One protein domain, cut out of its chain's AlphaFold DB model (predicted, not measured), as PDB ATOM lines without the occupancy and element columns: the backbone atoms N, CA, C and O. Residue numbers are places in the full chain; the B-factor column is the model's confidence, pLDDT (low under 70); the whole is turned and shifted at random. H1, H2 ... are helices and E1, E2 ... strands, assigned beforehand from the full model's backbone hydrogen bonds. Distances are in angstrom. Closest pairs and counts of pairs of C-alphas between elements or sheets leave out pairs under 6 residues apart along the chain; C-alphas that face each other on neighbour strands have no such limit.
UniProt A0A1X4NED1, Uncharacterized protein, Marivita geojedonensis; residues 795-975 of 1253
ATOM      1  N   ARG A 795     288.130 349.107 376.431       81.06
ATOM      2  CA  ARG A 795     287.404 347.917 376.865       81.06
ATOM      3  C   ARG A 795     286.227 348.305 377.742       81.06
ATOM      4  O   ARG A 795     286.392 348.859 378.827       81.06
ATOM      5  N   ASP A 796     285.036 347.913 377.309       82.06
ATOM      6  CA  ASP A 796     283.828 348.007 378.126       82.06
ATOM      7  C   ASP A 796     283.704 346.778 379.044       82.06
ATOM      8  O   ASP A 796     283.815 345.626 378.605       82.06
ATOM      9  N   ILE A 797     283.456 347.027 380.331       79.38
ATOM     10  CA  ILE A 797     283.297 346.025 381.391       79.38
ATOM     11  C   ILE A 797     281.934 346.250 382.065       79.38
ATOM     12  O   ILE A 797     281.760 347.173 382.865       79.38
ATOM     13  N   GLY A 798     280.948 345.398 381.755       72.00
ATOM     14  CA  GLY A 798     279.589 345.457 382.320       72.00
ATOM     15  C   GLY A 798     278.458 345.249 381.295       72.00
ATOM     16  O   GLY A 798     278.659 344.609 380.267       72.00
ATOM     17  N   ASP A 799     277.235 345.722 381.600       64.81
ATOM     18  CA  ASP A 799     276.119 345.824 380.624       64.81
ATOM     19  C   ASP A 799     275.843 347.291 380.336       64.81
ATOM     20  O   ASP A 799     275.454 348.024 381.252       64.81
ATOM     21  N   GLY A 800     275.807 347.655 379.061       58.75
ATOM     22  CA  GLY A 800     275.168 348.896 378.635       58.75
ATOM     23  C   GLY A 800     273.634 348.897 378.766       58.75
ATOM     24  O   GLY A 800     272.998 349.934 378.581       58.75
ATOM     25  N   THR A 801     272.974 347.758 379.054       51.97
ATOM     26  CA  THR A 801     271.497 347.651 379.061       51.97
ATOM     27  C   THR A 801     270.859 346.951 380.274       51.97
ATOM     28  O   THR A 801     269.831 346.280 380.137       51.97
ATOM     29  N   GLY A 802     271.343 347.171 381.502       55.66
ATOM     30  CA  GLY A 802     270.611 346.797 382.726       55.66
ATOM     31  C   GLY A 802     271.476 346.229 383.853       55.66
ATOM     32  O   GLY A 802     272.670 346.463 383.905       55.66
ATOM     33  N   ILE A 803     270.851 345.502 384.796       51.69
ATOM     34  CA  ILE A 803     271.588 344.768 385.845       51.69
ATOM     35  C   ILE A 803     272.193 343.513 385.199       51.69
ATOM     36  O   ILE A 803     271.417 342.639 384.803       51.69
ATOM     37  N   GLN A 804     273.524 343.424 385.114       53.91
ATOM     38  CA  GLN A 804     274.245 342.288 384.515       53.91
ATOM     39  C   GLN A 804     274.359 341.063 385.428       53.91
ATOM     40  O   GLN A 804     274.163 341.125 386.646       53.91
ATOM     41  N   ASP A 805     274.690 339.947 384.776       49.00
ATOM     42  CA  ASP A 805     274.726 338.559 385.237       49.00
ATOM     43  C   ASP A 805     276.058 338.193 385.942       49.00
ATOM     44  O   ASP A 805     276.463 337.031 385.903       49.00
ATOM     45  N   PHE A 806     276.731 339.111 386.660       59.31
ATOM     46  CA  PHE A 806     277.706 338.652 387.665       59.31
ATOM     47  C   PHE A 806     276.921 337.873 388.721       59.31
ATOM     48  O   PHE A 806     276.188 338.454 389.534       59.31
ATOM     49  N   ALA A 807     277.000 336.541 388.668       62.03
ATOM     50  CA  ALA A 807     276.281 335.676 389.589       62.03
ATOM     51  C   ALA A 807     276.675 336.095 391.014       62.03
ATOM     52  O   ALA A 807     277.856 336.003 391.350       62.03
ATOM     53  N   PRO A 808     275.733 336.576 391.856       66.75
ATOM     54  CA  PRO A 808     276.075 337.088 393.174       66.75
ATOM     55  C   PRO A 808     276.926 336.056 393.901       66.75
ATOM     56  O   PRO A 808     276.481 334.918 394.058       66.75
ATOM     57  N   ARG A 809     278.136 336.427 394.320       76.75
ATOM     58  CA  ARG A 809     279.102 335.490 394.901       76.75
ATOM     59  C   ARG A 809     279.659 336.010 396.205       76.75
ATOM     60  O   ARG A 809     279.745 337.213 396.426       76.75
ATOM     61  N   VAL A 810     279.994 335.087 397.103       85.25
ATOM     62  CA  VAL A 810     280.615 335.446 398.375       85.25
ATOM     63  C   VAL A 810     282.107 335.611 398.165       85.25
ATOM     64  O   VAL A 810     282.802 334.614 398.002       85.25
ATOM     65  N   LEU A 811     282.573 336.855 398.221       87.81
ATOM     66  CA  LEU A 811     283.986 337.198 398.175       87.81
ATOM     67  C   LEU A 811     284.411 337.640 399.572       87.81
ATOM     68  O   LEU A 811     283.982 338.687 400.041       87.81
ATOM     69  N   TYR A 812     285.193 336.836 400.289       89.25
ATOM     70  CA  TYR A 812     285.671 337.167 401.633       89.25
ATOM     71  C   TYR A 812     287.162 337.470 401.591       89.25
ATOM     72  O   TYR A 812     287.965 336.551 401.464       89.25
ATOM     73  N   GLN A 813     287.512 338.745 401.773       88.75
ATOM     74  CA  GLN A 813     288.896 339.215 401.632       88.75
ATOM     75  C   GLN A 813     289.492 338.889 400.252       88.75
ATOM     76  O   GLN A 813     290.669 338.577 400.180       88.75
ATOM     77  N   ALA A 814     288.668 338.886 399.201       87.75
ATOM     78  CA  ALA A 814     289.146 338.642 397.847       87.75
ATOM     79  C   ALA A 814     290.029 339.797 397.364       87.75
ATOM     80  O   ALA A 814     289.796 340.949 397.746       87.75
ATOM     81  N   GLU A 815     290.995 339.456 396.528       88.25
ATOM     82  CA  GLU A 815     291.977 340.354 395.924       88.25
ATOM     83  C   GLU A 815     291.700 340.424 394.418       88.25
ATOM     84  O   GLU A 815     291.361 339.410 393.805       88.25
ATOM     85  N   LEU A 816     291.752 341.626 393.856       88.50
ATOM     86  CA  LEU A 816     291.605 341.921 392.439       88.50
ATOM     87  C   LEU A 816     292.885 342.603 391.973       88.50
ATOM     88  O   LEU A 816     293.279 343.596 392.577       88.50
ATOM     89  N   THR A 817     293.487 342.075 390.918       83.69
ATOM     90  CA  THR A 817     294.712 342.599 390.311       83.69
ATOM     91  C   THR A 817     294.374 343.133 388.930       83.69
ATOM     92  O   THR A 817     293.730 342.415 388.161       83.69
ATOM     93  N   VAL A 818     294.760 344.370 388.631       86.06
ATOM     94  CA  VAL A 818     294.739 344.929 387.270       86.06
ATOM     95  C   VAL A 818     296.172 344.941 386.763       86.06
ATOM     96  O   VAL A 818     297.057 345.300 387.533       86.06
ATOM     97  N   MET A 819     296.374 344.542 385.509       81.12
ATOM     98  CA  MET A 819     297.649 344.649 384.808       81.12
ATOM     99  C   MET A 819     297.473 345.411 383.494       81.12
ATOM    100  O   MET A 819     296.467 345.220 382.799       81.12
ATOM    101  N   PHE A 820     298.452 346.242 383.157       81.88
ATOM    102  CA  PHE A 820     298.579 346.883 381.854       81.88
ATOM    103  C   PHE A 820     300.054 347.121 381.539       81.88
ATOM    104  O   PHE A 820     300.771 347.627 382.396       81.88
ATOM    105  N   ALA A 821     300.500 346.734 380.340       76.06
ATOM    106  CA  ALA A 821     301.890 346.900 379.891       76.06
ATOM    107  C   ALA A 821     302.944 346.339 380.878       76.06
ATOM    108  O   ALA A 821     304.035 346.878 381.015       76.06
ATOM    109  N   GLY A 822     302.603 345.267 381.604       74.12
ATOM    110  CA  GLY A 822     303.470 344.659 382.620       74.12
ATOM    111  C   GLY A 822     303.376 345.270 384.026       74.12
ATOM    112  O   GLY A 822     303.696 344.596 385.001       74.12
ATOM    113  N   PHE A 823     302.824 346.477 384.169       83.19
ATOM    114  CA  PHE A 823     302.551 347.087 385.474       83.19
ATOM    115  C   PHE A 823     301.303 346.478 386.101       83.19
ATOM    116  O   PHE A 823     300.282 346.315 385.428       83.19
ATOM    117  N   GLU A 824     301.348 346.172 387.399       85.31
ATOM    118  CA  GLU A 824     300.210 345.589 388.108       85.31
ATOM    119  C   GLU A 824     299.926 346.222 389.471       85.31
ATOM    120  O   GLU A 824     300.819 346.653 390.195       85.31
ATOM    121  N   GLU A 825     298.646 346.226 389.852       88.31
ATOM    122  CA  GLU A 825     298.207 346.662 391.177       88.31
ATOM    123  C   GLU A 825     297.116 345.753 391.725       88.31
ATOM    124  O   GLU A 825     296.107 345.471 391.067       88.31
ATOM    125  N   THR A 826     297.310 345.301 392.966       88.75
ATOM    126  CA  THR A 826     296.392 344.382 393.646       88.75
ATOM    127  C   THR A 826     295.638 345.075 394.773       88.75
ATOM    128  O   THR A 826     296.185 345.397 395.826       88.75
ATOM    129  N   VAL A 827     294.319 345.177 394.624       92.62
ATOM    130  CA  VAL A 827     293.423 345.757 395.628       92.62
ATOM    131  C   VAL A 827     292.453 344.738 396.196       92.62
ATOM    132  O   VAL A 827     292.153 343.692 395.630       92.62
ATOM    133  N   ARG A 828     291.881 345.056 397.352       91.38
ATOM    134  CA  ARG A 828     290.879 344.203 397.985       91.38
ATOM    135  C   ARG A 828     289.471 344.566 397.529       91.38
ATOM    136  O   ARG A 828     289.044 345.710 397.670       91.38
ATOM    137  N   VAL A 829     288.675 343.567 397.152       89.75
ATOM    138  CA  VAL A 829     287.251 343.777 396.852       89.75
ATOM    139  C   VAL A 829     286.482 344.112 398.139       89.75
ATOM    140  O   VAL A 829     286.476 343.350 399.114       89.75
ATOM    141  N   ASN A 830     285.795 345.259 398.145       89.50
ATOM    142  CA  ASN A 830     285.186 345.871 399.332       89.50
ATOM    143  C   ASN A 830     283.837 345.254 399.754       89.50
ATOM    144  O   ASN A 830     282.804 345.915 399.860       89.50
ATOM    145  N   THR A 831     283.837 343.969 400.099       89.25
ATOM    146  CA  THR A 831     282.663 343.281 400.652       89.25
ATOM    147  C   THR A 831     282.652 343.288 402.191       89.25
ATOM    148  O   THR A 831     283.689 343.274 402.861       89.25
ATOM    149  N   THR A 832     281.465 343.295 402.816       89.31
ATOM    150  CA  THR A 832     281.344 343.463 404.280       89.31
ATOM    151  C   THR A 832     280.400 342.459 404.945       89.31
ATOM    152  O   THR A 832     279.515 341.860 404.339       89.31
ATOM    153  N   ALA A 833     280.480 342.323 406.272       87.00
ATOM    154  CA  ALA A 833     279.506 341.513 407.011       87.00
ATOM    155  C   ALA A 833     278.052 342.029 406.874       87.00
ATOM    156  O   ALA A 833     277.106 341.274 407.124       87.00
ATOM    157  N   GLY A 834     277.869 343.303 406.487       85.19
ATOM    158  CA  GLY A 834     276.571 343.952 406.284       85.19
ATOM    159  C   GLY A 834     275.838 343.497 405.018       85.19
ATOM    160  O   GLY A 834     274.619 343.333 405.070       85.19
ATOM    161  N   ASN A 835     276.566 343.214 403.930       87.06
ATOM    162  CA  ASN A 835     276.029 342.637 402.686       87.06
ATOM    163  C   ASN A 835     276.240 341.111 402.597       87.06
ATOM    164  O   ASN A 835     276.103 340.523 401.531       87.06
ATOM    165  N   ASN A 836     276.539 340.456 403.727       89.62
ATOM    166  CA  ASN A 836     276.882 339.030 403.805       89.62
ATOM    167  C   ASN A 836     278.103 338.630 402.953       89.62
ATOM    168  O   ASN A 836     278.218 337.467 402.571       89.62
ATOM    169  N   TYR A 837     279.006 339.576 402.691       89.75
ATOM    170  CA  TYR A 837     280.151 339.427 401.797       89.75
ATOM    171  C   TYR A 837     279.782 339.067 400.348       89.75
ATOM    172  O   TYR A 837     280.595 338.497 399.632       89.75
ATOM    173  N   VAL A 838     278.549 339.361 399.922       87.81
ATOM    174  CA  VAL A 838     278.102 339.132 398.543       87.81
ATOM    175  C   VAL A 838     278.547 340.310 397.680       87.81
ATOM    176  O   VAL A 838     278.092 341.425 397.930       87.81
ATOM    177  N   ALA A 839     279.421 340.058 396.706       86.56
ATOM    178  CA  ALA A 839     279.893 341.056 395.750       86.56
ATOM    179  C   ALA A 839     278.872 341.303 394.628       86.56
ATOM    180  O   ALA A 839     278.113 340.403 394.247       86.56
ATOM    181  N   THR A 840     278.864 342.530 394.117       80.44
ATOM    182  CA  THR A 840     278.083 342.999 392.965       80.44
ATOM    183  C   THR A 840     279.013 343.542 391.879       80.44
ATOM    184  O   THR A 840     280.163 343.846 392.177       80.44
ATOM    185  N   GLN A 841     278.518 343.734 390.648       79.50
ATOM    186  CA  GLN A 841     279.310 344.348 389.569       79.50
ATOM    187  C   GLN A 841     279.877 345.719 389.968       79.50
ATOM    188  O   GLN A 841     281.018 346.021 389.663       79.50
ATOM    189  N   LEU A 842     279.122 346.517 390.729       81.38
ATOM    190  CA  LEU A 842     279.598 347.807 391.241       81.38
ATOM    191  C   LEU A 842     280.779 347.663 392.205       81.38
ATOM    192  O   LEU A 842     281.672 348.501 392.192       81.38
ATOM    193  N   ASP A 843     280.797 346.610 393.028       85.69
ATOM    194  CA  ASP A 843     281.926 346.348 393.928       85.69
ATOM    195  C   ASP A 843     283.183 345.930 393.142       85.69
ATOM    196  O   ASP A 843     284.291 346.190 393.602       85.69
ATOM    197  N   ILE A 844     283.010 345.294 391.973       85.31
ATOM    198  CA  ILE A 844     284.102 344.920 391.062       85.31
ATOM    199  C   ILE A 844     284.591 346.138 390.273       85.31
ATOM    200  O   ILE A 844     285.782 346.409 390.296       85.31
ATOM    201  N   ASN A 845     283.697 346.921 389.665       86.38
ATOM    202  CA  ASN A 845     284.060 348.146 388.943       86.38
ATOM    203  C   ASN A 845     284.789 349.137 389.861       86.38
ATOM    204  O   ASN A 845     285.810 349.695 389.479       86.38
ATOM    205  N   ALA A 846     284.313 349.298 391.102       88.44
ATOM    206  CA  ALA A 846     284.987 350.127 392.096       88.44
ATOM    207  C   ALA A 846     286.356 349.567 392.512       88.44
ATOM    208  O   ALA A 846     287.230 350.341 392.880       88.44
ATOM    209  N   ALA A 847     286.548 348.242 392.482       90.19
ATOM    210  CA  ALA A 847     287.856 347.638 392.718       90.19
ATOM    211  C   ALA A 847     288.796 347.837 391.516       90.19
ATOM    212  O   ALA A 847     289.946 348.172 391.734       90.19
ATOM    213  N   ILE A 848     288.315 347.717 390.274       90.06
ATOM    214  CA  ILE A 848     289.110 347.996 389.062       90.06
ATOM    215  C   ILE A 848     289.575 349.457 389.056       90.06
ATOM    216  O   ILE A 848     290.767 349.717 388.967       90.06
ATOM    217  N   ALA A 849     288.648 350.403 389.240       91.81
ATOM    218  CA  ALA A 849     288.979 351.825 389.302       91.81
ATOM    219  C   ALA A 849     289.941 352.149 390.460       91.81
ATOM    220  O   ALA A 849     290.823 352.982 390.307       91.81
ATOM    221  N   ALA A 850     289.796 351.475 391.609       93.62
ATOM    222  CA  ALA A 850     290.717 351.646 392.729       93.62
ATOM    223  C   ALA A 850     292.105 351.052 392.461       93.62
ATOM    224  O   ALA A 850     293.071 351.601 392.963       93.62
ATOM    225  N   ALA A 851     292.216 349.947 391.717       92.31
ATOM    226  CA  ALA A 851     293.512 349.391 391.334       92.31
ATOM    227  C   ALA A 851     294.249 350.327 390.375       92.31
ATOM    228  O   ALA A 851     295.394 350.664 390.633       92.31
ATOM    229  N   ILE A 852     293.561 350.828 389.346       94.19
ATOM    230  CA  ILE A 852     294.142 351.787 388.396       94.19
ATOM    231  C   ILE A 852     294.584 353.066 389.122       94.19
ATOM    232  O   ILE A 852     295.716 353.489 388.971       94.19
ATOM    233  N   ALA A 853     293.742 353.635 389.990       93.88
ATOM    234  CA  ALA A 853     294.071 354.876 390.697       93.88
ATOM    235  C   ALA A 853     295.107 354.729 391.833       93.88
ATOM    236  O   ALA A 853     295.595 355.738 392.337       93.88
ATOM    237  N   ASN A 854     295.389 353.512 392.312       94.00
ATOM    238  CA  ASN A 854     296.352 353.286 393.396       94.00
ATOM    239  C   ASN A 854     297.797 353.161 392.898       94.00
ATOM    240  O   ASN A 854     298.712 353.287 393.714       94.00
ATOM    241  N   ASN A 855     297.989 352.874 391.611       91.00
ATOM    242  CA  ASN A 855     299.297 352.724 390.996       91.00
ATOM    243  C   ASN A 855     299.571 353.942 390.090       91.00
ATOM    244  O   ASN A 855     298.721 354.261 389.256       91.00
ATOM    245  N   PRO A 856     300.696 354.651 390.291       89.69
ATOM    246  CA  PRO A 856     300.979 355.894 389.580       89.69
ATOM    247  C   PRO A 856     301.143 355.683 388.069       89.69
ATOM    248  O   PRO A 856     300.638 356.491 387.296       89.69
ATOM    249  N   GLU A 857     301.738 354.568 387.635       90.69
ATOM    250  CA  GLU A 857     301.889 354.245 386.214       90.69
ATOM    251  C   GLU A 857     300.533 353.940 385.554       90.69
ATOM    252  O   GLU A 857     300.170 354.535 384.541       90.69
ATOM    253  N   LEU A 858     299.720 353.067 386.159       90.62
ATOM    254  CA  LEU A 858     298.393 352.704 385.651       90.62
ATOM    255  C   LEU A 858     297.449 353.910 385.592       90.62
ATOM    256  O   LEU A 858     296.624 353.978 384.683       90.62
ATOM    257  N   ALA A 859     297.550 354.842 386.543       92.56
ATOM    258  CA  ALA A 859     296.730 356.049 386.568       92.56
ATOM    259  C   ALA A 859     297.028 357.000 385.395       92.56
ATOM    260  O   ALA A 859     296.113 357.697 384.956       92.56
ATOM    261  N   ARG A 860     298.269 357.001 384.885       91.00
ATOM    262  CA  ARG A 860     298.690 357.769 383.701       91.00
ATOM    263  C   ARG A 860     298.414 357.023 382.391       91.00
ATOM    264  O   ARG A 860     298.048 357.645 381.400       91.00
ATOM    265  N   LEU A 861     298.504 355.691 382.401       89.88
ATOM    266  CA  LEU A 861     298.325 354.838 381.216       89.88
ATOM    267  C   LEU A 861     296.865 354.467 380.898       89.88
ATOM    268  O   LEU A 861     296.547 354.087 379.768       89.88
ATOM    269  N   LEU A 862     295.960 354.529 381.881       91.06
ATOM    270  CA  LEU A 862     294.569 354.098 381.731       91.06
ATOM    271  C   LEU A 862     293.572 355.115 382.289       91.06
ATOM    272  O   LEU A 862     293.620 355.510 383.451       91.06
ATOM    273  N   THR A 863     292.533 355.404 381.509       91.69
ATOM    274  CA  THR A 863     291.364 356.170 381.959       91.69
ATOM    275  C   THR A 863     290.161 355.259 382.199       91.69
ATOM    276  O   THR A 863     289.912 354.309 381.456       91.69
ATOM    277  N   VAL A 864     289.373 355.545 383.244       90.88
ATOM    278  CA  VAL A 864     288.143 354.799 383.568       90.88
ATOM    279  C   VAL A 864     286.926 355.719 383.510       90.88
ATOM    280  O   VAL A 864     286.773 356.612 384.337       90.88
ATOM    281  N   THR A 865     286.010 355.463 382.575       89.75
ATOM    282  CA  THR A 865     284.774 356.244 382.394       89.75
ATOM    283  C   THR A 865     283.534 355.421 382.756       89.75
ATOM    284  O   THR A 865     283.363 354.301 382.281       89.75
ATOM    285  N   GLU A 866     282.620 355.963 383.567       84.62
ATOM    286  CA  GLU A 866     281.315 355.331 383.834       84.62
ATOM    287  C   GLU A 866     280.330 355.587 382.676       84.62
ATOM    288  O   GLU A 866     280.099 356.736 382.297       84.62
ATOM    289  N   LEU A 867     279.702 354.537 382.131       79.44
ATOM    290  CA  LEU A 867     278.748 354.659 381.016       79.44
ATOM    291  C   LEU A 867     277.273 354.710 381.481       79.44
ATOM    292  O   LEU A 867     276.898 354.241 382.564       79.44
ATOM    293  N   ASP A 868     276.401 355.273 380.631       64.94
ATOM    294  CA  ASP A 868     274.958 355.471 380.865       64.94
ATOM    295  C   ASP A 868     274.185 354.134 380.973       64.94
ATOM    296  O   ASP A 868     273.532 353.661 380.043       64.94
ATOM    297  N   GLY A 869     274.224 353.511 382.152       57.69
ATOM    298  CA  GLY A 869     273.634 352.183 382.367       57.69
ATOM    299  C   GLY A 869     273.832 351.590 383.765       57.69
ATOM    300  O   GLY A 869     273.493 350.436 383.984       57.69
ATOM    301  N   LEU A 870     274.328 352.372 384.731       58.75
ATOM    302  CA  LEU A 870     274.523 352.067 386.164       58.75
ATOM    303  C   LEU A 870     275.444 350.892 386.549       58.75
ATOM    304  O   LEU A 870     275.627 350.712 387.753       58.75
ATOM    305  N   GLN A 871     276.003 350.091 385.635       70.56
ATOM    306  CA  GLN A 871     276.926 348.990 385.988       70.56
ATOM    307  C   GLN A 871     278.034 348.719 384.952       70.56
ATOM    308  O   GLN A 871     278.696 347.687 385.047       70.56
ATOM    309  N   GLU A 872     278.241 349.612 383.985       82.25
ATOM    310  CA  GLU A 872     279.273 349.490 382.950       82.25
ATOM    311  C   GLU A 872     280.327 350.583 383.128       82.25
ATOM    312  O   GLU A 872     279.985 351.743 383.370       82.25
ATOM    313  N   ILE A 873     281.593 350.186 383.039       86.12
ATOM    314  CA  ILE A 873     282.738 351.093 382.953       86.12
ATOM    315  C   ILE A 873     283.474 350.840 381.640       86.12
ATOM    316  O   ILE A 873     283.497 349.708 381.159       86.12
ATOM    317  N   ARG A 874     284.088 351.883 381.095       87.56
ATOM    318  CA  ARG A 874     285.046 351.818 379.995       87.56
ATOM    319  C   ARG A 874     286.435 352.065 380.549       87.56
ATOM    320  O   ARG A 874     286.639 353.100 381.172       87.56
ATOM    321  N   VAL A 875     287.349 351.133 380.321       89.00
ATOM    322  CA  VAL A 875     288.785 351.322 380.553       89.00
ATOM    323  C   VAL A 875     289.419 351.623 379.200       89.00
ATOM    324  O   VAL A 875     289.196 350.863 378.264       89.00
ATOM    325  N   GLN A 876     290.131 352.736 379.060       88.31
ATOM    326  CA  GLN A 876     290.729 353.177 377.798       88.31
ATOM    327  C   GLN A 876     292.214 353.477 377.993       88.31
ATOM    328  O   GLN A 876     292.567 354.130 378.973       88.31
ATOM    329  N   SER A 877     293.051 353.004 377.066       86.62
ATOM    330  CA  SER A 877     294.472 353.364 377.016       86.62
ATOM    331  C   SER A 877     294.626 354.848 376.694       86.62
ATOM    332  O   SER A 877     293.888 355.372 375.855       86.62
ATOM    333  N   THR A 878     295.555 355.526 377.357       86.31
ATOM    334  CA  THR A 878     295.990 356.883 376.980       86.31
ATOM    335  C   THR A 878     297.100 356.856 375.935       86.31
ATOM    336  O   THR A 878     297.282 357.847 375.240       86.31
ATOM    337  N   VAL A 879     297.763 355.710 375.770       82.38
ATOM    338  CA  VAL A 879     298.939 355.538 374.913       82.38
ATOM    339  C   VAL A 879     298.686 354.555 373.776       82.38
ATOM    340  O   VAL A 879     297.837 353.656 373.885       82.38
ATOM    341  N   GLU A 880     299.456 354.703 372.703       75.69
ATOM    342  CA  GLU A 880     299.508 353.744 371.604       75.69
ATOM    343  C   GLU A 880     300.438 352.546 371.894       75.69
ATOM    344  O   GLU A 880     301.174 352.500 372.882       75.69
ATOM    345  N   GLY A 881     300.392 351.551 371.006       70.81
ATOM    346  CA  GLY A 881     301.160 350.310 371.108       70.81
ATOM    347  C   GLY A 881     300.322 349.102 371.520       70.81
ATOM    348  O   GLY A 881     299.229 349.227 372.081       70.81
ATOM    349  N   GLU A 882     300.828 347.909 371.200       67.88
ATOM    350  CA  GLU A 882     300.200 346.636 371.566       67.88
ATOM    351  C   GLU A 882     300.522 346.308 373.030       67.88
ATOM    352  O   GLU A 882     301.497 345.630 373.350       67.88
ATOM    353  N   ASN A 883     299.695 346.831 373.938       72.75
ATOM    354  CA  ASN A 883     299.867 346.658 375.375       72.75
ATOM    355  C   ASN A 883     298.944 345.555 375.910       72.75
ATOM    356  O   ASN A 883     297.756 345.487 375.605       72.75
ATOM    357  N   GLU A 884     299.468 344.670 376.754       70.88
ATOM    358  CA  GLU A 884     298.666 343.600 377.348       70.88
ATOM    359  C   GLU A 884     297.789 344.152 378.484       70.88
ATOM    360  O   GLU A 884     298.316 344.707 379.446       70.88
ATOM    361  N   PHE A 885     296.463 343.961 378.413       77.38
ATOM    362  CA  PHE A 885     295.530 344.321 379.489       77.38
ATOM    363  C   PHE A 885     294.900 343.082 380.127       77.38
ATOM    364  O   PHE A 885     294.283 342.236 379.469       77.38
ATOM    365  N   GLY A 886     294.979 343.003 381.453       77.69
ATOM    366  CA  GLY A 886     294.461 341.868 382.203       77.69
ATOM    367  C   GLY A 886     293.851 342.264 383.540       77.69
ATOM    368  O   GLY A 886     294.244 343.220 384.200       77.69
ATOM    369  N   ILE A 887     292.867 341.485 383.972       79.56
ATOM    370  CA  ILE A 887     292.285 341.565 385.306       79.56
ATOM    371  C   ILE A 887     292.233 340.151 385.872       79.56
ATOM    372  O   ILE A 887     291.745 339.217 385.232       79.56
ATOM    373  N   SER A 888     292.691 339.995 387.111       79.94
ATOM    374  CA  SER A 888     292.573 338.765 387.890       79.94
ATOM    375  C   SER A 888     291.716 338.996 389.127       79.94
ATOM    376  O   SER A 888     291.820 340.025 389.786       79.94
ATOM    377  N   LEU A 889     290.872 338.024 389.476       81.75
ATOM    378  CA  LEU A 889     290.081 338.040 390.706       81.75
ATOM    379  C   LEU A 889     290.340 336.760 391.502       81.75
ATOM    380  O   LEU A 889     289.961 335.664 391.082       81.75
ATOM    381  N   TYR A 890     290.945 336.894 392.680       84.12
ATOM    382  CA  TYR A 890     291.373 335.783 393.523       84.12
ATOM    383  C   TYR A 890     290.616 335.733 394.855       84.12
ATOM    384  O   TYR A 890     290.519 336.714 395.596       84.12
ATOM    385  N   GLN A 891     290.100 334.552 395.208       86.12
ATOM    386  CA  GLN A 891     289.499 334.292 396.518       86.12
ATOM    387  C   GLN A 891     290.467 333.496 397.411       86.12
ATOM    388  O   GLN A 891     290.616 332.287 397.198       86.12
ATOM    389  N   PRO A 892     291.030 334.095 398.484       86.06
ATOM    390  CA  PRO A 892     291.926 333.393 399.395       86.06
ATOM    391  C   PRO A 892     291.258 332.237 400.136       86.06
ATOM    392  O   PRO A 892     290.070 332.282 400.495       86.06
ATOM    393  N   GLY A 893     292.059 331.221 400.456       86.56
ATOM    394  CA  GLY A 893     291.648 330.146 401.351       86.56
ATOM    395  C   GLY A 893     291.435 330.658 402.778       86.56
ATOM    396  O   GLY A 893     292.139 331.530 403.264       86.56
ATOM    397  N   VAL A 894     290.482 330.101 403.516       88.94
ATOM    398  CA  VAL A 894     290.183 330.478 404.900       88.94
ATOM    399  C   VAL A 894     290.633 329.436 405.924       88.94
ATOM    400  O   VAL A 894     290.297 328.248 405.853       88.94
ATOM    401  N   VAL A 895     291.324 329.898 406.969       89.50
ATOM    402  CA  VAL A 895     291.779 329.076 408.105       89.50
ATOM    403  C   VAL A 895     291.285 329.595 409.454       89.50
ATOM    404  O   VAL A 895     290.717 330.679 409.583       89.50
ATOM    405  N   ALA A 896     291.465 328.787 410.501       86.56
ATOM    406  CA  ALA A 896     291.045 329.141 411.858       86.56
ATOM    407  C   ALA A 896     291.987 330.109 412.580       86.56
ATOM    408  O   ALA A 896     291.548 330.830 413.476       86.56
ATOM    409  N   SER A 897     293.273 330.063 412.243       86.88
ATOM    410  CA  SER A 897     294.365 330.825 412.851       86.88
ATOM    411  C   SER A 897     295.661 330.489 412.115       86.88
ATOM    412  O   SER A 897     295.757 329.365 411.627       86.88
ATOM    413  N   ALA A 898     296.660 331.377 412.164       83.69
ATOM    414  CA  ALA A 898     297.972 331.186 411.532       83.69
ATOM    415  C   ALA A 898     297.848 330.898 410.020       83.69
ATOM    416  O   ALA A 898     298.066 329.758 409.609       83.69
ATOM    417  N   PRO A 899     297.416 331.897 409.227       83.50
ATOM    418  CA  PRO A 899     297.353 331.756 407.778       83.50
ATOM    419  C   PRO A 899     298.750 331.493 407.209       83.50
ATOM    420  O   PRO A 899     299.727 332.053 407.709       83.50
ATOM    421  N   GLY A 900     298.830 330.602 406.222       77.25
ATOM    422  CA  GLY A 900     299.958 330.562 405.294       77.25
ATOM    423  C   GLY A 900     299.735 331.530 404.131       77.25
ATOM    424  O   GLY A 900     298.764 332.283 404.124       77.25
ATOM    425  N   GLU A 901     300.616 331.465 403.145       70.00
ATOM    426  CA  GLU A 901     300.496 332.184 401.875       70.00
ATOM    427  C   GLU A 901     299.189 331.816 401.144       70.00
ATOM    428  O   GLU A 901     298.729 330.668 401.225       70.00
ATOM    429  N   GLY A 902     298.525 332.803 400.531       74.31
ATOM    430  CA  GLY A 902     297.207 332.638 399.897       74.31
ATOM    431  C   GLY A 902     296.053 332.306 400.862       74.31
ATOM    432  O   GLY A 902     294.998 331.820 400.437       74.31
ATOM    433  N   GLN A 903     296.231 332.503 402.179       83.38
ATOM    434  CA  GLN A 903     295.211 332.202 403.190       83.38
ATOM    435  C   GLN A 903     294.888 333.384 404.109       83.38
ATOM    436  O   GLN A 903     295.751 334.137 404.538       83.38
ATOM    437  N   VAL A 904     293.629 333.473 404.536       88.62
ATOM    438  CA  VAL A 904     293.135 334.474 405.487       88.62
ATOM    439  C   VAL A 904     292.410 333.822 406.665       88.62
ATOM    440  O   VAL A 904     291.932 332.685 406.615       88.62
ATOM    441  N   VAL A 905     292.327 334.525 407.795       90.19
ATOM    442  CA  VAL A 905     291.691 333.983 409.006       90.19
ATOM    443  C   VAL A 905     290.192 334.264 409.008       90.19
ATOM    444  O   VAL A 905     289.768 335.410 409.106       90.19
ATOM    445  N   LEU A 906     289.381 333.202 409.051       89.00
ATOM    446  CA  LEU A 906     287.943 333.274 409.314       89.00
ATOM    447  C   LEU A 906     287.636 332.661 410.688       89.00
ATOM    448  O   LEU A 906     287.308 331.476 410.817       89.00
ATOM    449  N   SER A 907     287.776 333.465 411.747       83.38
ATOM    450  CA  SER A 907     287.557 333.041 413.143       83.38
ATOM    451  C   SER A 907     286.485 333.843 413.884       83.38
ATOM    452  O   SER A 907     285.934 333.363 414.879       83.38
ATOM    453  N   SER A 908     286.186 335.063 413.429       86.94
ATOM    454  CA  SER A 908     285.204 335.939 414.070       86.94
ATOM    455  C   SER A 908     283.792 335.378 413.934       86.94
ATOM    456  O   SER A 908     283.374 334.969 412.853       86.94
ATOM    457  N   THR A 909     283.032 335.383 415.036       85.56
ATOM    458  CA  THR A 909     281.651 334.874 415.031       85.56
ATOM    459  C   THR A 909     280.732 335.688 414.126       85.56
ATOM    460  O   THR A 909     279.828 335.111 413.536       85.56
ATOM    461  N   SER A 910     280.956 336.998 413.989       87.50
ATOM    462  CA  SER A 910     280.184 337.835 413.063       87.50
ATOM    463  C   SER A 910     280.439 337.460 411.606       87.50
ATOM    464  O   SER A 910     279.490 337.374 410.827       87.50
ATOM    465  N   ASP A 911     281.699 337.203 411.267       89.44
ATOM    466  CA  ASP A 911     282.154 337.141 409.881       89.44
ATOM    467  C   ASP A 911     281.817 335.784 409.278       89.44
ATOM    468  O   ASP A 911     281.167 335.734 408.240       89.44
ATOM    469  N   TRP A 912     282.117 334.675 409.973       88.50
ATOM    470  CA  TRP A 912     281.747 333.350 409.456       88.50
ATOM    471  C   TRP A 912     280.225 333.181 409.379       88.50
ATOM    472  O   TRP A 912     279.723 332.539 408.462       88.50
ATOM    473  N   GLN A 913     279.458 333.811 410.279       89.56
ATOM    474  CA  GLN A 913     277.995 333.814 410.188       89.56
ATOM    475  C   GLN A 913     277.478 334.651 409.013       89.56
ATOM    476  O   GLN A 913     276.418 334.336 408.476       89.56
ATOM    477  N   ALA A 914     278.165 335.735 408.649       89.69
ATOM    478  CA  ALA A 914     277.826 336.547 407.485       89.69
ATOM    479  C   ALA A 914     278.179 335.824 406.181       89.69
ATOM    480  O   ALA A 914     277.301 335.696 405.336       89.69
ATOM    481  N   VAL A 915     279.377 335.238 406.087       89.25
ATOM    482  CA  VAL A 915     279.790 334.361 404.976       89.25
ATOM    483  C   VAL A 915     278.797 333.208 404.802       89.25
ATOM    484  O   VAL A 915     278.315 332.976 403.701       89.25
ATOM    485  N   ALA A 916     278.394 332.528 405.884       87.06
ATOM    486  CA  ALA A 916     277.406 331.447 405.814       87.06
ATOM    487  C   ALA A 916     276.044 331.912 405.264       87.06
ATOM    488  O   ALA A 916     275.421 331.197 404.482       87.06
ATOM    489  N   ARG A 917     275.575 333.112 405.645       87.38
ATOM    490  CA  ARG A 917     274.348 333.700 405.076       87.38
ATOM    491  C   ARG A 917     274.520 334.065 403.606       87.38
ATOM    492  O   ARG A 917     273.579 333.857 402.847       87.38
ATOM    493  N   GLY A 918     275.689 334.576 403.230       87.50
ATOM    494  CA  GLY A 918     276.041 334.891 401.851       87.50
ATOM    495  C   GLY A 918     275.990 333.642 400.980       87.50
ATOM    496  O   GLY A 918     275.257 333.625 400.005       87.50
ATOM    497  N   LEU A 919     276.643 332.554 401.404       86.50
ATOM    498  CA  LEU A 919     276.728 331.302 400.639       86.50
ATOM    499  C   LEU A 919     275.345 330.670 400.400       86.50
ATOM    500  O   LEU A 919     275.103 330.025 399.383       86.50
ATOM    501  N   ILE A 920     274.416 330.871 401.340       84.31
ATOM    502  CA  ILE A 920     273.009 330.474 401.195       84.31
ATOM    503  C   ILE A 920     272.258 331.427 400.253       84.31
ATOM    504  O   ILE A 920     271.416 330.987 399.470       84.31
ATOM    505  N   GLN A 921     272.516 332.732 400.357       85.00
ATOM    506  CA  GLN A 921     271.876 333.773 399.551       85.00
ATOM    507  C   GLN A 921     272.231 333.645 398.066       85.00
ATOM    508  O   GLN A 921     271.356 333.846 397.226       85.00
ATOM    509  N   THR A 922     273.478 333.295 397.763       80.88
ATOM    510  CA  THR A 922     274.013 333.140 396.404       80.88
ATOM    511  C   THR A 922     273.681 331.786 395.776       80.88
ATOM    512  O   THR A 922     273.775 331.619 394.567       80.88
ATOM    513  N   GLY A 923     273.232 330.812 396.576       76.94
ATOM    514  CA  GLY A 923     272.884 329.470 396.098       76.94
ATOM    515  C   GLY A 923     274.071 328.512 395.958       76.94
ATOM    516  O   GLY A 923     273.856 327.364 395.573       76.94
ATOM    517  N   GLU A 924     275.279 328.941 396.339       76.31
ATOM    518  CA  GLU A 924     276.498 328.113 396.433       76.31
ATOM    519  C   GLU A 924     276.318 326.936 397.410       76.31
ATOM    520  O   GLU A 924     276.879 325.851 397.250       76.31
ATOM    521  N   VAL A 925     275.470 327.129 398.424       75.44
ATOM    522  CA  VAL A 925     275.055 326.095 399.370       75.44
ATOM    523  C   VAL A 925     273.541 325.935 399.315       75.44
ATOM    524  O   VAL A 925     272.789 326.858 399.630       75.44
ATOM    525  N   ASP A 926     273.066 324.733 398.979       68.94
ATOM    526  CA  ASP A 926     271.646 324.402 399.118       68.94
ATOM    527  C   ASP A 926     271.231 324.528 400.594       68.94
ATOM    528  O   ASP A 926     271.925 324.039 401.488       68.94
ATOM    529  N   ASN A 927     270.046 325.090 400.860       63.16
ATOM    530  CA  ASN A 927     269.452 325.273 402.197       63.16
ATOM    531  C   ASN A 927     269.332 323.969 403.025       63.16
ATOM    532  O   ASN A 927     268.874 323.989 404.170       63.16
ATOM    533  N   SER A 928     269.667 322.819 402.436       61.91
ATOM    534  CA  SER A 928     269.685 321.495 403.053       61.91
ATOM    535  C   SER A 928     271.053 321.068 403.622       61.91
ATOM    536  O   SER A 928     271.104 320.074 404.355       61.91
ATOM    537  N   ILE A 929     272.137 321.800 403.330       63.44
ATOM    538  CA  ILE A 929     273.508 321.532 403.796       63.44
ATOM    539  C   ILE A 929     273.788 322.355 405.074       63.44
ATOM    540  O   ILE A 929     273.571 323.565 405.071       63.44
ATOM    541  N   PRO A 930     274.260 321.743 406.179       65.56
ATOM    542  CA  PRO A 930     274.564 322.478 407.404       65.56
ATOM    543  C   PRO A 930     275.867 323.284 407.271       65.56
ATOM    544  O   PRO A 930     276.946 322.710 407.157       65.56
ATOM    545  N   VAL A 931     275.744 324.613 407.323       78.06
ATOM    546  CA  VAL A 931     276.829 325.600 407.508       78.06
ATOM    547  C   VAL A 931     276.616 326.347 408.834       78.06
ATOM    548  O   VAL A 931     276.610 327.574 408.900       78.06
ATOM    549  N   ASP A 932     276.377 325.586 409.908       81.50
ATOM    550  CA  ASP A 932     275.976 326.097 411.232       81.50
ATOM    551  C   ASP A 932     277.175 326.314 412.176       81.50
ATOM    552  O   ASP A 932     277.013 326.765 413.317       81.50
ATOM    553  N   THR A 933     278.386 325.973 411.729       86.00
ATOM    554  CA  THR A 933     279.635 326.124 412.480       86.00
ATOM    555  C   THR A 933     280.726 326.774 411.631       86.00
ATOM    556  O   THR A 933     280.761 326.615 410.415       86.00
ATOM    557  N   ALA A 934     281.676 327.449 412.287       83.88
ATOM    558  CA  ALA A 934     282.817 328.071 411.610       83.88
ATOM    559  C   ALA A 934     283.647 327.073 410.775       83.88
ATOM    560  O   ALA A 934     284.153 327.436 409.719       83.88
ATOM    561  N   ASP A 935     283.780 325.818 411.226       85.38
ATOM    562  CA  ASP A 935     284.488 324.764 410.486       85.38
ATOM    563  C   ASP A 935     283.757 324.370 409.195       85.38
ATOM    564  O   ASP A 935     284.395 324.194 408.159       85.38
ATOM    565  N   GLU A 936     282.427 324.262 409.243       85.19
ATOM    566  CA  GLU A 936     281.604 323.939 408.072       85.19
ATOM    567  C   GLU A 936     281.618 325.081 407.049       85.19
ATOM    568  O   GLU A 936     281.802 324.825 405.863       85.19
ATOM    569  N   THR A 937     281.509 326.340 407.493       86.31
ATOM    570  CA  THR A 937     281.588 327.512 406.603       86.31
ATOM    571  C   THR A 937     282.946 327.616 405.915       86.31
ATOM    572  O   THR A 937     282.992 327.798 404.702       86.31
ATOM    573  N   ARG A 938     284.051 327.440 406.657       89.56
ATOM    574  CA  ARG A 938     285.399 327.408 406.064       89.56
ATOM    575  C   ARG A 938     285.550 326.280 405.052       89.56
ATOM    576  O   ARG A 938     286.111 326.488 403.986       89.56
ATOM    577  N   GLY A 939     285.031 325.094 405.376       84.19
ATOM    578  CA  GLY A 939     285.094 323.934 404.491       84.19
ATOM    579  C   GLY A 939     284.372 324.140 403.160       84.19
ATOM    580  O   GLY A 939     284.810 323.579 402.165       84.19
ATOM    581  N   VAL A 940     283.294 324.931 403.127       84.69
ATOM    582  CA  VAL A 940     282.615 325.297 401.876       84.69
ATOM    583  C   VAL A 940     283.389 326.369 401.121       84.69
ATOM    584  O   VAL A 940     283.659 326.171 399.941       84.69
ATOM    585  N   LEU A 941     283.764 327.465 401.789       85.25
ATOM    586  CA  LEU A 941     284.455 328.587 401.146       85.25
ATOM    587  C   LEU A 941     285.799 328.149 400.530       85.25
ATOM    588  O   LEU A 941     286.116 328.545 399.421       85.25
ATOM    589  N   ASN A 942     286.524 327.229 401.175       86.06
ATOM    590  CA  ASN A 942     287.762 326.658 400.627       86.06
ATOM    591  C   ASN A 942     287.571 325.791 399.373       86.06
ATOM    592  O   ASN A 942     288.548 325.546 398.679       86.06
ATOM    593  N   ASN A 943     286.362 325.294 399.081       81.75
ATOM    594  CA  ASN A 943     286.112 324.562 397.828       81.75
ATOM    595  C   ASN A 943     285.890 325.501 396.638       81.75
ATOM    596  O   ASN A 943     285.838 325.027 395.508       81.75
ATOM    597  N   ILE A 944     285.687 326.789 396.912       74.62
ATOM    598  CA  ILE A 944     285.464 327.835 395.916       74.62
ATOM    599  C   ILE A 944     286.555 328.920 395.977       74.62
ATOM    600  O   ILE A 944     286.372 329.992 395.414       74.62
ATOM    601  N   ALA A 945     287.652 328.647 396.691       78.00
ATOM    602  CA  ALA A 945     288.843 329.489 396.738       78.00
ATOM    603  C   ALA A 945     289.738 329.215 395.518       78.00
ATOM    604  O   ALA A 945     289.761 328.084 395.025       78.00
ATOM    605  N   GLY A 946     290.474 330.231 395.071       75.25
ATOM    606  CA  GLY A 946     291.283 330.215 393.847       75.25
ATOM    607  C   GLY A 946     290.975 331.398 392.924       75.25
ATOM    608  O   GLY A 946     290.151 332.252 393.271       75.25
ATOM    609  N   SER A 947     291.633 331.430 391.762       74.88
ATOM    610  CA  SER A 947     291.362 332.396 390.690       74.88
ATOM    611  C   SER A 947     290.001 332.136 390.053       74.88
ATOM    612  O   SER A 947     289.594 330.981 389.867       74.88
ATOM    613  N   LEU A 948     289.277 333.216 389.782       74.94
ATOM    614  CA  LEU A 948     287.911 333.184 389.284       74.94
ATOM    615  C   LEU A 948     287.854 333.613 387.821       74.94
ATOM    616  O   LEU A 948     288.474 334.603 387.453       74.94
ATOM    617  N   ASN A 949     287.052 332.907 387.029       67.50
ATOM    618  CA  ASN A 949     286.771 333.267 385.641       67.50
ATOM    619  C   ASN A 949     285.680 334.346 385.576       67.50
ATOM    620  O   ASN A 949     284.958 334.558 386.559       67.50
ATOM    621  N   GLU A 950     285.492 334.966 384.408       63.91
ATOM    622  CA  GLU A 950     284.433 335.963 384.153       63.91
ATOM    623  C   GLU A 950     283.024 335.458 384.548       63.91
ATOM    624  O   GLU A 950     282.186 336.209 385.046       63.91
ATOM    625  N   ASP A 951     282.767 334.149 384.408       58.75
ATOM    626  CA  ASP A 951     281.497 333.504 384.782       58.75
ATOM    627  C   ASP A 951     281.348 333.209 386.290       58.75
ATOM    628  O   ASP A 951     280.335 332.655 386.739       58.75
ATOM    629  N   GLY A 952     282.358 333.571 387.082       59.72
ATOM    630  CA  GLY A 952     282.402 333.385 388.523       59.72
ATOM    631  C   GLY A 952     282.629 331.940 388.962       59.72
ATOM    632  O   GLY A 952     282.372 331.631 390.124       59.72
ATOM    633  N   THR A 953     283.081 331.028 388.096       65.75
ATOM    634  CA  THR A 953     283.564 329.699 388.511       65.75
ATOM    635  C   THR A 953     285.047 329.743 388.896       65.75
ATOM    636  O   THR A 953     285.739 330.708 388.603       65.75
ATOM    637  N   VAL A 954     285.526 328.749 389.656       66.62
ATOM    638  CA  VAL A 954     286.975 328.608 389.895       66.62
ATOM    639  C   VAL A 954     287.563 327.930 388.667       66.62
ATOM    640  O   VAL A 954     287.097 326.836 388.317       66.62
ATOM    641  N   GLY A 955     288.567 328.553 388.054       59.91
ATOM    642  CA  GLY A 955     289.234 328.039 386.862       59.91
ATOM    643  C   GLY A 955     289.706 326.603 387.060       59.91
ATOM    644  O   GLY A 955     290.226 326.220 388.111       59.91
ATOM    645  N   THR A 956     289.468 325.747 386.063       44.59
ATOM    646  CA  THR A 956     289.892 324.337 386.118       44.59
ATOM    647  C   THR A 956     291.355 324.125 385.729       44.59
ATOM    648  O   THR A 956     291.842 322.996 385.834       44.59
ATOM    649  N   GLU A 957     292.050 325.173 385.288       46.28
ATOM    650  CA  GLU A 957     293.448 325.126 384.865       46.28
ATOM    651  C   GLU A 957     294.375 325.620 385.976       46.28
ATOM    652  O   GLU A 957     295.008 326.660 385.903       46.28
ATOM    653  N   ASP A 958     294.527 324.777 386.995       42.56
ATOM    654  CA  ASP A 958     295.798 324.683 387.710       42.56
ATOM    655  C   ASP A 958     296.829 324.069 386.745       42.56
ATOM    656  O   ASP A 958     297.089 322.860 386.769       42.56
ATOM    657  N   ALA A 959     297.335 324.865 385.798       36.47
ATOM    658  CA  ALA A 959     298.260 324.371 384.779       36.47
ATOM    659  C   ALA A 959     299.605 323.906 385.380       36.47
ATOM    660  O   ALA A 959     300.330 323.161 384.717       36.47
ATOM    661  N   LEU A 960     299.924 324.258 386.637       33.75
ATOM    662  CA  LEU A 960     301.249 324.006 387.225       33.75
ATOM    663  C   LEU A 960     301.314 323.551 388.689       33.75
ATOM    664  O   LEU A 960     302.365 323.070 389.113       33.75
ATOM    665  N   GLY A 961     300.256 323.654 389.486       33.69
ATOM    666  CA  GLY A 961     300.289 323.269 390.899       33.69
ATOM    667  C   GLY A 961     301.123 324.191 391.794       33.69
ATOM    668  O   GLY A 961     301.559 323.736 392.855       33.69
ATOM    669  N   THR A 962     301.373 325.440 391.380       34.41
ATOM    670  CA  THR A 962     302.250 326.408 392.073       34.41
ATOM    671  C   THR A 962     301.508 327.437 392.927       34.41
ATOM    672  O   THR A 962     302.099 327.958 393.862       34.41
ATOM    673  N   GLY A 963     300.211 327.671 392.696       40.12
ATOM    674  CA  GLY A 963     299.427 328.623 393.492       40.12
ATOM    675  C   GLY A 963     299.584 330.101 393.105       40.12
ATOM    676  O   GLY A 963     299.238 330.939 393.929       40.12
ATOM    677  N   GLN A 964     300.057 330.407 391.891       39.25
ATOM    678  CA  GLN A 964     300.159 331.769 391.336       39.25
ATOM    679  C   GLN A 964     298.971 332.147 390.431       39.25
ATOM    680  O   GLN A 964     298.254 331.279 389.926       39.25
ATOM    681  N   HIS A 965     298.773 333.459 390.281       44.62
ATOM    682  CA  HIS A 965     297.651 334.138 389.636       44.62
ATOM    683  C   HIS A 965     297.597 333.862 388.124       44.62
ATOM    684  O   HIS A 965     298.398 334.376 387.361       44.62
ATOM    685  N   THR A 966     296.638 333.066 387.656       46.66
ATOM    686  CA  THR A 966     296.243 333.067 386.237       46.66
ATOM    687  C   THR A 966     295.251 334.214 386.011       46.66
ATOM    688  O   THR A 966     294.220 334.238 386.694       46.66
ATOM    689  N   TYR A 967     295.539 335.157 385.103       49.91
ATOM    690  CA  TYR A 967     294.642 336.258 384.697       49.91
ATOM    691  C   TYR A 967     293.446 335.719 383.882       49.91
ATOM    692  O   TYR A 967     293.323 335.916 382.684       49.91
ATOM    693  N   ASP A 968     292.579 334.942 384.537       54.34
ATOM    694  CA  ASP A 968     291.467 334.192 383.922       54.34
ATOM    695  C   ASP A 968     290.121 334.957 384.026       54.34
ATOM    696  O   ASP A 968     289.088 334.466 383.568       54.34
ATOM    697  N   PHE A 969     290.100 336.150 384.654       57.91
ATOM    698  CA  PHE A 969     288.876 336.943 384.857       57.91
ATOM    699  C   PHE A 969     288.547 337.810 383.636       57.91
ATOM    700  O   PHE A 969     287.473 337.645 383.065       57.91
ATOM    701  N   ILE A 970     289.461 338.684 383.207       62.72
ATOM    702  CA  ILE A 970     289.427 339.365 381.903       62.72
ATOM    703  C   ILE A 970     290.863 339.367 381.386       62.72
ATOM    704  O   ILE A 970     291.765 339.752 382.117       62.72
ATOM    705  N   TYR A 971     291.075 338.928 380.153       58.19
ATOM    706  CA  TYR A 971     292.380 338.969 379.507       58.19
ATOM    707  C   TYR A 971     292.197 339.398 378.062       58.19
ATOM    708  O   TYR A 971     291.343 338.840 377.360       58.19
ATOM    709  N   ASP A 972     292.965 340.399 377.661       56.34
ATOM    710  CA  ASP A 972     292.995 340.941 376.316       56.34
ATOM    711  C   ASP A 972     294.462 341.163 375.936       56.34
ATOM    712  O   ASP A 972     295.074 342.163 376.297       56.34
ATOM    713  N   GLY A 973     295.046 340.158 375.282       50.94
ATOM    714  CA  GLY A 973     296.445 340.188 374.841       50.94
ATOM    715  C   GLY A 973     296.669 340.982 373.551       50.94
ATOM    716  O   GLY A 973     297.716 340.829 372.948       50.94
ATOM    717  N   ASP A 974     295.658 341.730 373.104       53.16
ATOM    718  CA  ASP A 974     295.620 342.553 371.883       53.16
ATOM    719  C   ASP A 974     294.870 343.862 372.227       53.16
ATOM    720  O   ASP A 974     293.957 344.282 371.519       53.16
ATOM    721  N   PHE A 975     295.131 344.414 373.426       54.84
ATOM    722  CA  PHE A 975     294.498 345.641 373.916       54.84
ATOM    723  C   PHE A 975     295.270 346.851 373.378       54.84
ATOM    724  O   PHE A 975     296.140 347.420 374.031       54.84
TER     725      PHE A 975
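This is residues 795 to 975 of the 1253 residues of an uncharacterized protein of Marivita geojedonensis (UniProt A0A1X4NED1). A twisted sheet, built round the long strand E6, and a smaller sheet, E1 E5 E4, stand at an angle to each other, with helix H1 packed on both in the angle between them and the short helix H2 at one end. E6 runs on into E7, and there a smaller lobe makes one end of the longest axis: E7 pairs with E8, H4 packs on E7, and H3 packs on H4. The printed part has 181 residues, with four named helices and ten named strands in the order E1 E2 E3 H1 H2 E4 E5 E6 E7 E8 H3 H4 E9 E10; the larger sheet is branched and antiparallel, the sheet E1 E5 E4 is antiparallel in that order, and E7 and E8 are parallel. The class is mixed, helices and strands, with under half of the residues in named elements. The whole is compact, with a radius of gyration of the C-alphas of 16.9 A, and spans 53 by 38 by 27 A.

In the branched sheet, E6 is residues 883 to 891, 26.6 A long, from C-alpha 883 at (299.867, 346.658, 375.375) to C-alpha 891 at (289.499, 334.292, 396.518). E2 is residues 815 to 820, 16.9 A, E3 residues 823 to 828, 17.4 A, E9 residues 946 to 948 and E10 residues 970 to 975, 11.4 A. H1 is residues 841 to 854, 19.6 A, and H2 residues 856 to 861. The smaller sheet has E1, residues 795 to 797, starting at (287.404, 347.917, 376.865), E5, residues 873 to 877, 13.3 A, and E4, residues 862 to 866, 13.5 A. The smaller lobe has E7, residues 893 to 895, E8, residues 903 to 905, H3, residues 909 to 921, 18.3 A, and H4, residues 934 to 941, 10.6 A.

E6 has E2 on one side, with N 817 and O 888 2.9 A apart, and E9 and E10 on the other side. Its pairing is staggered: residues 883 to 887 pair with E10, with N 887 and O 970 2.8 A apart, and residues 889 to 891 with E9, with N 948 and O 889 2.9 A apart. E2 and E3 form a hairpin, with N 816 and O 827 2.8 A apart. This sheet is twisted, its C-alphas lying up to 4.3 A off the best plane. H1 is on it at a height over the sheet of 8.7 A, slantwise to the strands at 52 degrees to E2 on the local plane; its closest C-alphas to E3 are those of Glu 825 and Ala 851, 5.4 A apart. H2 is on the same face, over E3. H1 and H2 only just touch, with 3 pairs of C-alphas within 8 A, and only at the corner; the closest C-alphas are those of Ala 853 and Ala 859, 5.0 A apart. H1 is also on the sheet E1 E5 E4, making two layers, a helix on one face of a sheet, at a height over the sheet of 9.7 A and along the strands at 21 degrees to E5 on the local plane. There N 795 and O 875 are 2.8 A apart between E1 and E5, and N 863 and O 876 are 2.8 A apart in the hairpin of E4 and E5. E6 runs on into E7 at 30 degrees, and N 904 and O 893 join E8 to E7 within hydrogen-bond range at 2.8 A. The closest C-alphas of E7 and H4 are those of Val 894 and Arg 938, 5.8 A apart. H3 and H4 touch at Ala 916 and Thr 937, their closest C-alphas, 5.8 A apart, at a steep tilt of 41 degrees, the same way. H1 and H3 are apart. Every O i to N i+4 pair is within hydrogen-bond range in H1, H2 and H4, and 8 of 9 are in H3.

The two C-alphas farthest apart are those of Glu 880 and Ser 928, at 54.0 A, while those of Arg 795 and Phe 975 are 8.0 A apart. The printed part has no cut. The long links are E1 to E2, E3 to H1, H3 to H4 and E9 to E10, the last of 21 residues. The mean pLDDT of the printed part is 77.2; it is under 70 in residues 799 to 808, 868 to 870, 882, 926 to 930 and 949 to 975.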